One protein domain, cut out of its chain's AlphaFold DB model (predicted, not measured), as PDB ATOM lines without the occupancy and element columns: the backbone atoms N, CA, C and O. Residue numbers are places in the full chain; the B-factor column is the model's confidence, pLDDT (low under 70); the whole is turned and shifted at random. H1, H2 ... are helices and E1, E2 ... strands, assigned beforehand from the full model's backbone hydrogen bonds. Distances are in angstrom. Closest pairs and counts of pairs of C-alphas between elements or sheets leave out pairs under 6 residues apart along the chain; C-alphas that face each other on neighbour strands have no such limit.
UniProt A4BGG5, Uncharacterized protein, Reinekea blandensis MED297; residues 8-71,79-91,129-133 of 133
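Overview. This is residues 8 to 71, 79 to 91 and 129 to 133 of the 133 residues of an uncharacterized protein of Reinekea blandensis MED297 (UniProt A4BGG5). A twisted sheet of four strands has one long helix, H1, packed on one face along E2 and E3, and the short helix H2 on that same face at one end of the strands; the opposite face has no named helix. On the helix side of the sheet, E1 and E6 make a small separate pair of strands, and residues 68 to 71 reach away from the body to a cut. The printed part has 82 residues with two named helices and six named strands, in the order E1 H1 E2 E3 E4 E5 H2 E6. The large sheet runs E2 E3 E5 E4 and is mixed, the small one is parallel, and the class is mixed, helices and strands. The whole is compact, with a radius of gyration of the C-alphas of 12.6 A and spans of 40 by 29 by 19 A.

Along the chain. Start in the large sheet with E3, residues 46 to 51, 16.6 A long from C-alpha 46 at (1.620, -33.993, 9.904). Beside it are E5, residues 80 to 85, 16.1 A, and E2, residues 37 to 40, 10.2 A; E4 is residues 59 to 63, 12.5 A. Find C-alpha 17 at (4.858, -39.900, -8.808); from there H1, residues 17 to 32, runs 22.7 A. H2 is residues 87 to 91, 6.1 A. E1 is residues 11 to 15, 12.1 A, and E6, residues 129 to 131, 6.8 A, ends at C-alpha 131 at (-1.814, -33.014, -0.151).

Arrangement. In the large sheet, E3 and E5 are parallel, with N 50 and O 83 at 2.8 A. The hairpin E2 and E3 is antiparallel, with N 39 and O 47 at 2.8 A. E5 and E4 are antiparallel, with N 63 and O 80 at 2.8 A. The sheet is only just strongly twisted, its C-alphas up to 4.1 A off the best plane. H1 is on this sheet at a height of 10.0 A, over E2 and E3, and runs along the strands, at 16 degrees to E3 on the local plane; its closest C-alphas to E2 are those of Ala 30 and Thr 37, 5.3 A. H2 is on the same face, only just over none of the strands, with 2 of its C-alphas falling on E5. H1 touches H2 with residues 27 to 31 alone, closest at the C-alphas of Ile 31 and Asn 87, 5.9 A. Look next at E1 and E6, which are parallel, with N 130 and O 12 at 2.9 A. E1 and H1 are near each other, while H1 and E6 are apart. In H1 and H2 every O i to N i+4 pair is within hydrogen-bond range.

Size, cuts and confidence. The C-alphas farthest apart are those of Pro 17 and Phe 70, 40.0 A. Residues 72 to 78 are not printed, with 15.4 A from C-alpha 71 to C-alpha 79, and neither are residues 92 to 128, with 22.7 A from C-alpha 91 to C-alpha 129. Of the links that are printed whole, none is long. Mean pLDDT of the printed part is 84.9; residues 8 to 11 and 129 to 133 are under 70.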
ATOM      1  N   ILE A   8     -12.999 -41.123  12.916       47.97
ATOM      2  CA  ILE A   8     -12.216 -41.910  11.952       47.97
ATOM      3  C   ILE A   8     -11.292 -41.110  10.997       47.97
ATOM      4  O   ILE A   8     -11.716 -40.062  10.526       47.97
ATOM      5  N   ASP A   9     -10.153 -41.694  10.548       53.16
ATOM      6  CA  ASP A   9      -9.336 -41.196   9.427       53.16
ATOM      7  C   ASP A   9      -8.767 -42.302   8.464       53.16
ATOM      8  O   ASP A   9      -7.802 -42.994   8.797       53.16
ATOM      9  N   ASP A  10      -9.332 -42.432   7.244       57.94
ATOM     10  CA  ASP A  10      -8.687 -43.039   6.041       57.94
ATOM     11  C   ASP A  10      -7.912 -41.950   5.285       57.94
ATOM     12  O   ASP A  10      -8.347 -40.798   5.269       57.94
ATOM     13  N   LEU A  11      -6.801 -42.291   4.636       67.62
ATOM     14  CA  LEU A  11      -5.899 -41.332   3.998       67.62
ATOM     15  C   LEU A  11      -6.119 -41.296   2.478       67.62
ATOM     16  O   LEU A  11      -5.760 -42.225   1.755       67.62
ATOM     17  N   VAL A  12      -6.681 -40.192   1.987       70.38
ATOM     18  CA  VAL A  12      -6.717 -39.849   0.561       70.38
ATOM     19  C   VAL A  12      -5.499 -38.994   0.245       70.38
ATOM     20  O   VAL A  12      -5.301 -37.947   0.862       70.38
ATOM     21  N   LEU A  13      -4.712 -39.434  -0.730       71.94
ATOM     22  CA  LEU A  13      -3.522 -38.745  -1.207       71.94
ATOM     23  C   LEU A  13      -3.807 -38.091  -2.552       71.94
ATOM     24  O   LEU A  13      -4.219 -38.779  -3.486       71.94
ATOM     25  N   TYR A  14      -3.526 -36.797  -2.669       77.31
ATOM     26  CA  TYR A  14      -3.272 -36.171  -3.963       77.31
ATOM     27  C   TYR A  14      -1.773 -35.902  -4.074       77.31
ATOM     28  O   TYR A  14      -1.202 -35.183  -3.252       77.31
ATOM     29  N   ALA A  15      -1.133 -36.550  -5.049       79.56
ATOM     30  CA  ALA A  15       0.316 -36.540  -5.204       79.56
ATOM     31  C   ALA A  15       0.743 -36.835  -6.651       79.56
ATOM     32  O   ALA A  15       0.036 -37.495  -7.426       79.56
ATOM     33  N   LYS A  16       1.938 -36.361  -7.001       86.50
ATOM     34  CA  LYS A  16       2.717 -36.738  -8.188       86.50
ATOM     35  C   LYS A  16       3.508 -38.029  -7.923       86.50
ATOM     36  O   LYS A  16       3.723 -38.390  -6.763       86.50
ATOM     37  N   PRO A  17       4.005 -38.720  -8.966       87.56
ATOM     38  CA  PRO A  17       4.858 -39.900  -8.808       87.56
ATOM     39  C   PRO A  17       6.035 -39.705  -7.844       87.56
ATOM     40  O   PRO A  17       6.339 -40.588  -7.046       87.56
ATOM     41  N   GLU A  18       6.696 -38.551  -7.881       89.94
ATOM     42  CA  GLU A  18       7.826 -38.221  -7.010       89.94
ATOM     43  C   GLU A  18       7.407 -38.113  -5.534       89.94
ATOM     44  O   GLU A  18       8.119 -38.602  -4.661       89.94
ATOM     45  N   GLU A  19       6.227 -37.551  -5.265       87.62
ATOM     46  CA  GLU A  19       5.644 -37.392  -3.924       87.62
ATOM     47  C   GLU A  19       5.194 -38.747  -3.338       87.62
ATOM     48  O   GLU A  19       5.447 -39.028  -2.163       87.62
ATOM     49  N   TYR A  20       4.637 -39.650  -4.159       88.62
ATOM     50  CA  TYR A  20       4.365 -41.041  -3.759       88.62
ATOM     51  C   TYR A  20       5.654 -41.805  -3.403       88.62
ATOM     52  O   TYR A  20       5.716 -42.457  -2.357       88.62
ATOM     53  N   ASN A  21       6.705 -41.687  -4.226       92.06
ATOM     54  CA  ASN A  21       8.017 -42.284  -3.936       92.06
ATOM     55  C   ASN A  21       8.641 -41.685  -2.661       92.06
ATOM     56  O   ASN A  21       9.199 -42.410  -1.838       92.06
ATOM     57  N   GLN A  22       8.508 -40.373  -2.448       93.12
ATOM     58  CA  GLN A  22       8.977 -39.707  -1.233       93.12
ATOM     59  C   GLN A  22       8.265 -40.244   0.016       93.12
ATOM     60  O   GLN A  22       8.920 -40.506   1.029       93.12
ATOM     61  N   PHE A  23       6.948 -40.462  -0.042       91.94
ATOM     62  CA  PHE A  23       6.212 -41.090   1.055       91.94
ATOM     63  C   PHE A  23       6.684 -42.538   1.279       91.94
ATOM     64  O   PHE A  23       6.975 -42.916   2.417       91.94
ATOM     65  N   ALA A  24       6.891 -43.322   0.215       94.00
ATOM     66  CA  ALA A  24       7.475 -44.662   0.316       94.00
ATOM     67  C   ALA A  24       8.863 -44.646   1.002       94.00
ATOM     68  O   ALA A  24       9.150 -45.499   1.847       94.00
ATOM     69  N   ASP A  25       9.704 -43.645   0.735       95.62
ATOM     70  CA  ASP A  25      10.978 -43.432   1.435       95.62
ATOM     71  C   ASP A  25      10.796 -43.090   2.926       95.62
ATOM     72  O   ASP A  25      11.599 -43.511   3.763       95.62
ATOM     73  N   PHE A  26       9.766 -42.323   3.298       95.69
ATOM     74  CA  PHE A  26       9.434 -42.067   4.707       95.69
ATOM     75  C   PHE A  26       8.944 -43.334   5.428       95.69
ATOM     76  O   PHE A  26       9.369 -43.579   6.560       95.69
ATOM     77  N   VAL A  27       8.169 -44.199   4.766       95.56
ATOM     78  CA  VAL A  27       7.808 -45.524   5.303       95.56
ATOM     79  C   VAL A  27       9.061 -46.401   5.480       95.56
ATOM     80  O   VAL A  27       9.281 -46.948   6.561       95.56
ATOM     81  N   GLY A  28       9.963 -46.445   4.492       96.12
ATOM     82  CA  GLY A  28      11.241 -47.173   4.583       96.12
ATOM     83  C   GLY A  28      12.153 -46.707   5.730       96.12
ATOM     84  O   GLY A  28      12.793 -47.523   6.412       96.12
ATOM     85  N   LYS A  29      12.177 -45.396   6.009       96.12
ATOM     86  CA  LYS A  29      12.854 -44.822   7.188       96.12
ATOM     87  C   LYS A  29      12.207 -45.303   8.493       96.12
ATOM     88  O   LYS A  29      12.939 -45.677   9.408       96.12
ATOM     89  N   ALA A  30      10.875 -45.366   8.567       95.69
ATOM     90  CA  ALA A  30      10.149 -45.860   9.740       95.69
ATOM     91  C   ALA A  30      10.430 -47.345  10.024       95.69
ATOM     92  O   ALA A  30      10.757 -47.697  11.159       95.69
ATOM     93  N   ILE A  31      10.417 -48.196   8.990       95.44
ATOM     94  CA  ILE A  31      10.780 -49.626   9.075       95.44
ATOM     95  C   ILE A  31      12.191 -49.804   9.664       95.44
ATOM     96  O   ILE A  31      12.425 -50.649  10.533       95.44
ATOM     97  N   SER A  32      13.131 -48.969   9.220       92.88
ATOM     98  CA  SER A  32      14.536 -48.995   9.652       92.88
ATOM     99  C   SER A  32      14.769 -48.376  11.041       92.88
ATOM    100  O   SER A  32      15.826 -48.577  11.646       92.88
ATOM    101  N   SER A  33      13.799 -47.624  11.564       90.75
ATOM    102  CA  SER A  33      13.887 -46.851  12.806       90.75
ATOM    103  C   SER A  33      13.240 -47.577  13.995       90.75
ATOM    104  O   SER A  33      12.457 -48.515  13.845       90.75
ATOM    105  N   LYS A  34      13.581 -47.143  15.214       84.88
ATOM    106  CA  LYS A  34      12.821 -47.443  16.448       84.88
ATOM    107  C   LYS A  34      12.032 -46.239  16.973       84.88
ATOM    108  O   LYS A  34      11.260 -46.384  17.912       84.88
ATOM    109  N   ASN A  35      12.263 -45.066  16.394       91.00
ATOM    110  CA  ASN A  35      11.558 -43.831  16.704       91.00
ATOM    111  C   ASN A  35      10.530 -43.547  15.596       91.00
ATOM    112  O   ASN A  35      10.818 -43.880  14.438       91.00
ATOM    113  N   PRO A  36       9.407 -42.880  15.914       92.00
ATOM    114  CA  PRO A  36       8.476 -42.370  14.913       92.00
ATOM    115  C   PRO A  36       9.184 -41.559  13.825       92.00
ATOM    116  O   PRO A  36      10.126 -40.808  14.101       92.00
ATOM    117  N   THR A  37       8.734 -41.718  12.586       96.12
ATOM    118  CA  THR A  37       9.208 -40.948  11.435       96.12
ATOM    119  C   THR A  37       8.147 -39.931  11.051       96.12
ATOM    120  O   THR A  37       7.041 -40.308  10.680       96.12
ATOM    121  N   LEU A  38       8.489 -38.646  11.136       93.50
ATOM    122  CA  LEU A  38       7.585 -37.549  10.808       93.50
ATOM    123  C   LEU A  38       7.774 -37.105   9.351       93.50
ATOM    124  O   LEU A  38       8.892 -36.791   8.936       93.50
ATOM    125  N   MET A  39       6.671 -37.035   8.613       91.50
ATOM    126  CA  MET A  39       6.541 -36.399   7.305       91.50
ATOM    127  C   MET A  39       5.596 -35.196   7.447       91.50
ATOM    128  O   MET A  39       4.587 -35.271   8.148       91.50
ATOM    129  N   LEU A  40       5.932 -34.071   6.820       87.62
ATOM    130  CA  LEU A  40       5.044 -32.907   6.748       87.62
ATOM    131  C   LEU A  40       4.173 -33.010   5.487       87.62
ATOM    132  O   LEU A  40       4.557 -33.688   4.536       87.62
ATOM    133  N   SER A  41       3.012 -32.358   5.494       82.06
ATOM    134  CA  SER A  41       2.140 -32.219   4.322       82.06
ATOM    135  C   SER A  41       1.972 -30.737   3.958       82.06
ATOM    136  O   SER A  41       2.478 -29.872   4.675       82.06
ATOM    137  N   GLU A  42       1.272 -30.428   2.863       78.88
ATOM    138  CA  GLU A  42       0.894 -29.041   2.529       78.88
ATOM    139  C   GLU A  42      -0.214 -28.494   3.446       78.88
ATOM    140  O   GLU A  42      -0.408 -27.282   3.541       78.88
ATOM    141  N   SER A  43      -0.921 -29.378   4.155       76.81
ATOM    142  CA  SER A  43      -1.917 -29.016   5.166       76.81
ATOM    143  C   SER A  43      -1.294 -28.851   6.559       76.81
ATOM    144  O   SER A  43      -0.182 -29.307   6.819       76.81
ATOM    145  N   ASP A  44      -2.057 -28.297   7.508       83.56
ATOM    146  CA  ASP A  44      -1.671 -28.238   8.929       83.56
ATOM    147  C   ASP A  44      -1.540 -29.633   9.599       83.56
ATOM    148  O   ASP A  44      -1.223 -29.724  10.784       83.56
ATOM    149  N   ILE A  45      -1.780 -30.726   8.862       84.56
ATOM    150  CA  ILE A  45      -1.649 -32.105   9.336       84.56
ATOM    151  C   ILE A  45      -0.245 -32.637   9.032       84.56
ATOM    152  O   ILE A  45       0.242 -32.599   7.902       84.56
ATOM    153  N   SER A  46       0.390 -33.212  10.046       90.19
ATOM    154  CA  SER A  46       1.620 -33.993   9.904       90.19
ATOM    155  C   SER A  46       1.319 -35.493   9.871       90.19
ATOM    156  O   SER A  46       0.349 -35.945  10.476       90.19
ATOM    157  N   ILE A  47       2.135 -36.277   9.168       90.25
ATOM    158  CA  ILE A  47       2.008 -37.739   9.097       90.25
ATOM    159  C   ILE A  47       3.133 -38.360   9.933       90.25
ATOM    160  O   ILE A  47       4.313 -38.153   9.650       90.25
ATOM    161  N   GLU A  48       2.784 -39.122  10.967       92.94
ATOM    162  CA  GLU A  48       3.735 -39.782  11.871       92.94
ATOM    163  C   GLU A  48       3.669 -41.303  11.684       92.94
ATOM    164  O   GLU A  48       2.680 -41.947  12.026       92.94
ATOM    165  N   ILE A  49       4.732 -41.888  11.128       94.12
ATOM    166  CA  ILE A  49       4.809 -43.312  10.781       94.12
ATOM    167  C   ILE A  49       5.576 -44.052  11.880       94.12
ATOM    168  O   ILE A  49       6.730 -43.727  12.183       94.12
ATOM    169  N   ILE A  50       4.940 -45.056  12.477       94.44
ATOM    170  CA  ILE A  50       5.418 -45.782  13.652       94.44
ATOM    171  C   ILE A  50       5.445 -47.272  13.331       94.44
ATOM    172  O   ILE A  50       4.425 -47.876  13.016       94.44
ATOM    173  N   ARG A  51       6.620 -47.890  13.456       95.31
ATOM    174  CA  ARG A  51       6.713 -49.347  13.429       95.31
ATOM    175  C   ARG A  51       6.365 -49.912  14.800       95.31
ATOM    176  O   ARG A  51       7.108 -49.686  15.757       95.31
ATOM    177  N   ASP A  52       5.298 -50.696  14.856       93.06
ATOM    178  CA  ASP A  52       4.889 -51.458  16.032       93.06
ATOM    179  C   ASP A  52       4.678 -52.919  15.631       93.06
ATOM    180  O   ASP A  52       3.766 -53.249  14.882       93.06
ATOM    181  N   GLU A  53       5.541 -53.814  16.118       92.75
ATOM    182  CA  GLU A  53       5.476 -55.243  15.782       92.75
ATOM    183  C   GLU A  53       4.267 -55.957  16.431       92.75
ATOM    184  O   GLU A  53       4.105 -57.160  16.235       92.75
ATOM    185  N   THR A  54       3.438 -55.251  17.216       89.50
ATOM    186  CA  THR A  54       2.155 -55.764  17.735       89.50
ATOM    187  C   THR A  54       0.957 -55.440  16.835       89.50
ATOM    188  O   THR A  54      -0.092 -56.061  16.997       89.50
ATOM    189  N   GLU A  55       1.116 -54.545  15.854       86.12
ATOM    190  CA  GLU A  55       0.086 -54.219  14.861       86.12
ATOM    191  C   GLU A  55       0.222 -55.143  13.633       86.12
ATOM    192  O   GLU A  55       1.040 -54.934  12.727       86.12
ATOM    193  N   GLU A  56      -0.575 -56.215  13.624       85.94
ATOM    194  CA  GLU A  56      -0.621 -57.223  12.548       85.94
ATOM    195  C   GLU A  56      -1.314 -56.716  11.264       85.94
ATOM    196  O   GLU A  56      -1.188 -57.334  10.209       85.94
ATOM    197  N   GLU A  57      -2.014 -55.582  11.339       85.25
ATOM    198  CA  GLU A  57      -2.792 -54.963  10.259       85.25
ATOM    199  C   GLU A  57      -2.443 -53.462  10.155       85.25
ATOM    200  O   GLU A  57      -1.897 -52.883  11.095       85.25
ATOM    201  N   LEU A  58      -2.747 -52.797   9.030       85.12
ATOM    202  CA  LEU A  58      -2.448 -51.362   8.885       85.12
ATOM    203  C   LEU A  58      -3.404 -50.512   9.736       85.12
ATOM    204  O   LEU A  58      -4.616 -50.525   9.496       85.12
ATOM    205  N   PHE A  59      -2.867 -49.751  10.694       84.88
ATOM    206  CA  PHE A  59      -3.653 -48.874  11.563       84.88
ATOM    207  C   PHE A  59      -3.421 -47.385  11.269       84.88
ATOM    208  O   PHE A  59      -2.279 -46.925  11.244       84.88
ATOM    209  N   THR A  60      -4.498 -46.612  11.081       82.88
ATOM    210  CA  THR A  60      -4.445 -45.160  10.817       82.88
ATOM    211  C   THR A  60      -5.361 -44.371  11.753       82.88
ATOM    212  O   THR A  60      -6.476 -44.792  12.050       82.88
ATOM    213  N   SER A  61      -4.905 -43.215  12.252       81.25
ATOM    214  CA  SER A  61      -5.702 -42.370  13.156       81.25
ATOM    215  C   SER A  61      -5.182 -40.930  13.220       81.25
ATOM    216  O   SER A  61      -4.011 -40.713  13.534       81.25
ATOM    217  N   LEU A  62      -6.042 -39.935  12.971       84.75
ATOM    218  CA  LEU A  62      -5.747 -38.517  13.203       84.75
ATOM    219  C   LEU A  62      -5.930 -38.212  14.685       84.75
ATOM    220  O   LEU A  62      -7.006 -38.382  15.269       84.75
ATOM    221  N   GLN A  63      -4.855 -37.743  15.289       86.31
ATOM    222  CA  GLN A  63      -4.722 -37.554  16.718       86.31
ATOM    223  C   GLN A  63      -4.117 -36.185  17.005       86.31
ATOM    224  O   GLN A  63      -3.516 -35.552  16.141       86.31
ATOM    225  N   ASN A  64      -4.263 -35.733  18.245       83.12
ATOM    226  CA  ASN A  64      -3.460 -34.625  18.748       83.12
ATOM    227  C   ASN A  64      -2.132 -35.156  19.322       83.12
ATOM    228  O   ASN A  64      -1.916 -36.368  19.483       83.12
ATOM    229  N   LYS A  65      -1.231 -34.236  19.670       85.19
ATOM    230  CA  LYS A  65       0.095 -34.561  20.214       85.19
ATOM    231  C   LYS A  65       0.087 -35.523  21.409       85.19
ATOM    232  O   LYS A  65       0.985 -36.358  21.490       85.19
ATOM    233  N   THR A  66      -0.876 -35.409  22.323       82.38
ATOM    234  CA  THR A  66      -0.965 -36.229  23.549       82.38
ATOM    235  C   THR A  66      -1.807 -37.496  23.390       82.38
ATOM    236  O   THR A  66      -1.729 -38.367  24.247       82.38
ATOM    237  N   ASN A  67      -2.575 -37.615  22.301       82.56
ATOM    238  CA  ASN A  67      -3.612 -38.630  22.088       82.56
ATOM    239  C   ASN A  67      -4.648 -38.715  23.233       82.56
ATOM    240  O   ASN A  67      -5.142 -39.786  23.578       82.56
ATOM    241  N   ASP A  68      -4.974 -37.560  23.813       76.19
ATOM    242  CA  ASP A  68      -5.910 -37.406  24.929       76.19
ATOM    243  C   ASP A  68      -7.053 -36.469  24.512       76.19
ATOM    244  O   ASP A  68      -6.806 -35.420  23.916       76.19
ATOM    245  N   TYR A  69      -8.301 -36.822  24.847       80.06
ATOM    246  CA  TYR A  69      -9.509 -36.098  24.412       80.06
ATOM    247  C   TYR A  69     -10.443 -35.818  25.595       80.06
ATOM    248  O   TYR A  69     -11.447 -36.505  25.810       80.06
ATOM    249  N   PHE A  70     -10.099 -34.815  26.406       80.88
ATOM    250  CA  PHE A  70     -10.891 -34.428  27.580       80.88
ATOM    251  C   PHE A  70     -11.934 -33.345  27.263       80.88
ATOM    252  O   PHE A  70     -12.907 -33.187  28.009       80.88
ATOM    253  N   SER A  71     -11.762 -32.634  26.150       80.50
ATOM    254  CA  SER A  71     -12.601 -31.536  25.673       80.50
ATOM    255  C   SER A  71     -12.872 -31.619  24.163       80.50
ATOM    256  O   SER A  71     -12.258 -32.399  23.437       80.50
ATOM    257  N   ASP A  79      -3.943 -32.876  14.687       89.06
ATOM    258  CA  ASP A  79      -2.968 -32.356  13.720       89.06
ATOM    259  C   ASP A  79      -1.887 -33.388  13.324       89.06
ATOM    260  O   ASP A  79      -0.961 -33.085  12.567       89.06
ATOM    261  N   ILE A  80      -1.990 -34.626  13.819       88.56
ATOM    262  CA  ILE A  80      -1.045 -35.712  13.538       88.56
ATOM    263  C   ILE A  80      -1.809 -36.949  13.067       88.56
ATOM    264  O   ILE A  80      -2.433 -37.643  13.869       88.56
ATOM    265  N   LEU A  81      -1.741 -37.260  11.775       87.69
ATOM    266  CA  LEU A  81      -2.187 -38.544  11.251       87.69
ATOM    267  C   LEU A  81      -1.118 -39.594  11.548       87.69
ATOM    268  O   LEU A  81      -0.061 -39.629  10.917       87.69
ATOM    269  N   ARG A  82      -1.390 -40.456  12.523       89.38
ATOM    270  CA  ARG A  82      -0.500 -41.554  12.883       89.38
ATOM    271  C   ARG A  82      -0.796 -42.787  12.042       89.38
ATOM    272  O   ARG A  82      -1.957 -43.168  11.900       89.38
ATOM    273  N   ILE A  83       0.259 -43.407  11.527       89.88
ATOM    274  CA  ILE A  83       0.224 -44.659  10.767       89.88
ATOM    275  C   ILE A  83       1.062 -45.683  11.525       89.88
ATOM    276  O   ILE A  83       2.250 -45.454  11.757       89.88
ATOM    277  N   TYR A  84       0.454 -46.804  11.894       89.94
ATOM    278  CA  TYR A  84       1.095 -47.891  12.620       89.94
ATOM    279  C   TYR A  84       1.036 -49.190  11.818       89.94
ATOM    280  O   TYR A  84       0.081 -49.452  11.084       89.94
ATOM    281  N   GLY A  85       2.059 -50.015  11.997       91.06
ATOM    282  CA  GLY A  85       2.098 -51.374  11.483       91.06
ATOM    283  C   GLY A  85       3.393 -52.078  11.868       91.06
ATOM    284  O   GLY A  85       4.422 -51.441  12.123       91.06
ATOM    285  N   SER A  86       3.349 -53.402  11.874       94.25
ATOM    286  CA  SER A  86       4.533 -54.257  11.954       94.25
ATOM    287  C   SER A  86       5.438 -54.097  10.728       94.25
ATOM    288  O   SER A  86       5.082 -53.470   9.724       94.25
ATOM    289  N   ASN A  87       6.647 -54.660  10.792       95.31
ATOM    290  CA  ASN A  87       7.632 -54.547   9.712       95.31
ATOM    291  C   ASN A  87       7.082 -55.005   8.345       95.31
ATOM    292  O   ASN A  87       7.304 -54.331   7.340       95.31
ATOM    293  N   CYS A  88       6.324 -56.109   8.311       93.94
ATOM    294  CA  CYS A  88       5.695 -56.611   7.088       93.94
ATOM    295  C   CYS A  88       4.582 -55.685   6.580       93.94
ATOM    296  O   CYS A  88       4.615 -55.324   5.409       93.94
ATOM    297  N   VAL A  89       3.672 -55.231   7.448       92.12
ATOM    298  CA  VAL A  89       2.587 -54.294   7.091       92.12
ATOM    299  C   VAL A  89       3.142 -53.004   6.483       92.12
ATOM    300  O   VAL A  89       2.704 -52.571   5.418       92.12
ATOM    301  N   LEU A  90       4.155 -52.401   7.115       94.44
ATOM    302  CA  LEU A  90       4.780 -51.190   6.583       94.44
ATOM    303  C   LEU A  90       5.573 -51.456   5.292       94.44
ATOM    304  O   LEU A  90       5.623 -50.581   4.431       94.44
ATOM    305  N   SER A  91       6.153 -52.648   5.116       95.31
ATOM    306  CA  SER A  91       6.797 -53.028   3.848       95.31
ATOM    307  C   SER A  91       5.769 -53.135   2.715       95.31
ATOM    308  O   SER A  91       5.979 -52.554   1.654       95.31
ATOM    309  N   HIS A 129      -8.472 -35.942   3.422       53.50
ATOM    310  CA  HIS A 129      -7.654 -35.580   2.259       53.50
ATOM    311  C   HIS A 129      -6.378 -34.865   2.708       53.50
ATOM    312  O   HIS A 129      -6.464 -33.882   3.446       53.50
ATOM    313  N   VAL A 130      -5.219 -35.362   2.268       59.22
ATOM    314  CA  VAL A 130      -3.902 -34.780   2.543       59.22
ATOM    315  C   VAL A 130      -3.136 -34.610   1.228       59.22
ATOM    316  O   VAL A 130      -2.951 -35.565   0.473       59.22
ATOM    317  N   GLU A 131      -2.674 -33.388   0.979       61.38
ATOM    318  CA  GLU A 131      -1.814 -33.014  -0.151       61.38
ATOM    319  C   GLU A 131      -0.342 -33.078   0.313       61.38
ATOM    320  O   GLU A 131      -0.004 -32.550   1.376       61.38
ATOM    321  N   ILE A 132       0.524 -33.785  -0.422       63.38
ATOM    322  CA  ILE A 132       1.930 -34.043  -0.034       63.38
ATOM    323  C   ILE A 132       2.879 -33.039  -0.718       63.38
ATOM    324  O   ILE A 132       2.745 -32.792  -1.913       63.38
ATOM    325  N   THR A 133       3.858 -32.522   0.042       56.28
ATOM    326  CA  THR A 133       4.983 -31.672  -0.424       56.28
ATOM    327  C   THR A 133       6.128 -32.456  -1.052       56.28
ATOM    328  O   THR A 133       6.533 -33.439  -0.388       56.28
TER     329      THR A 133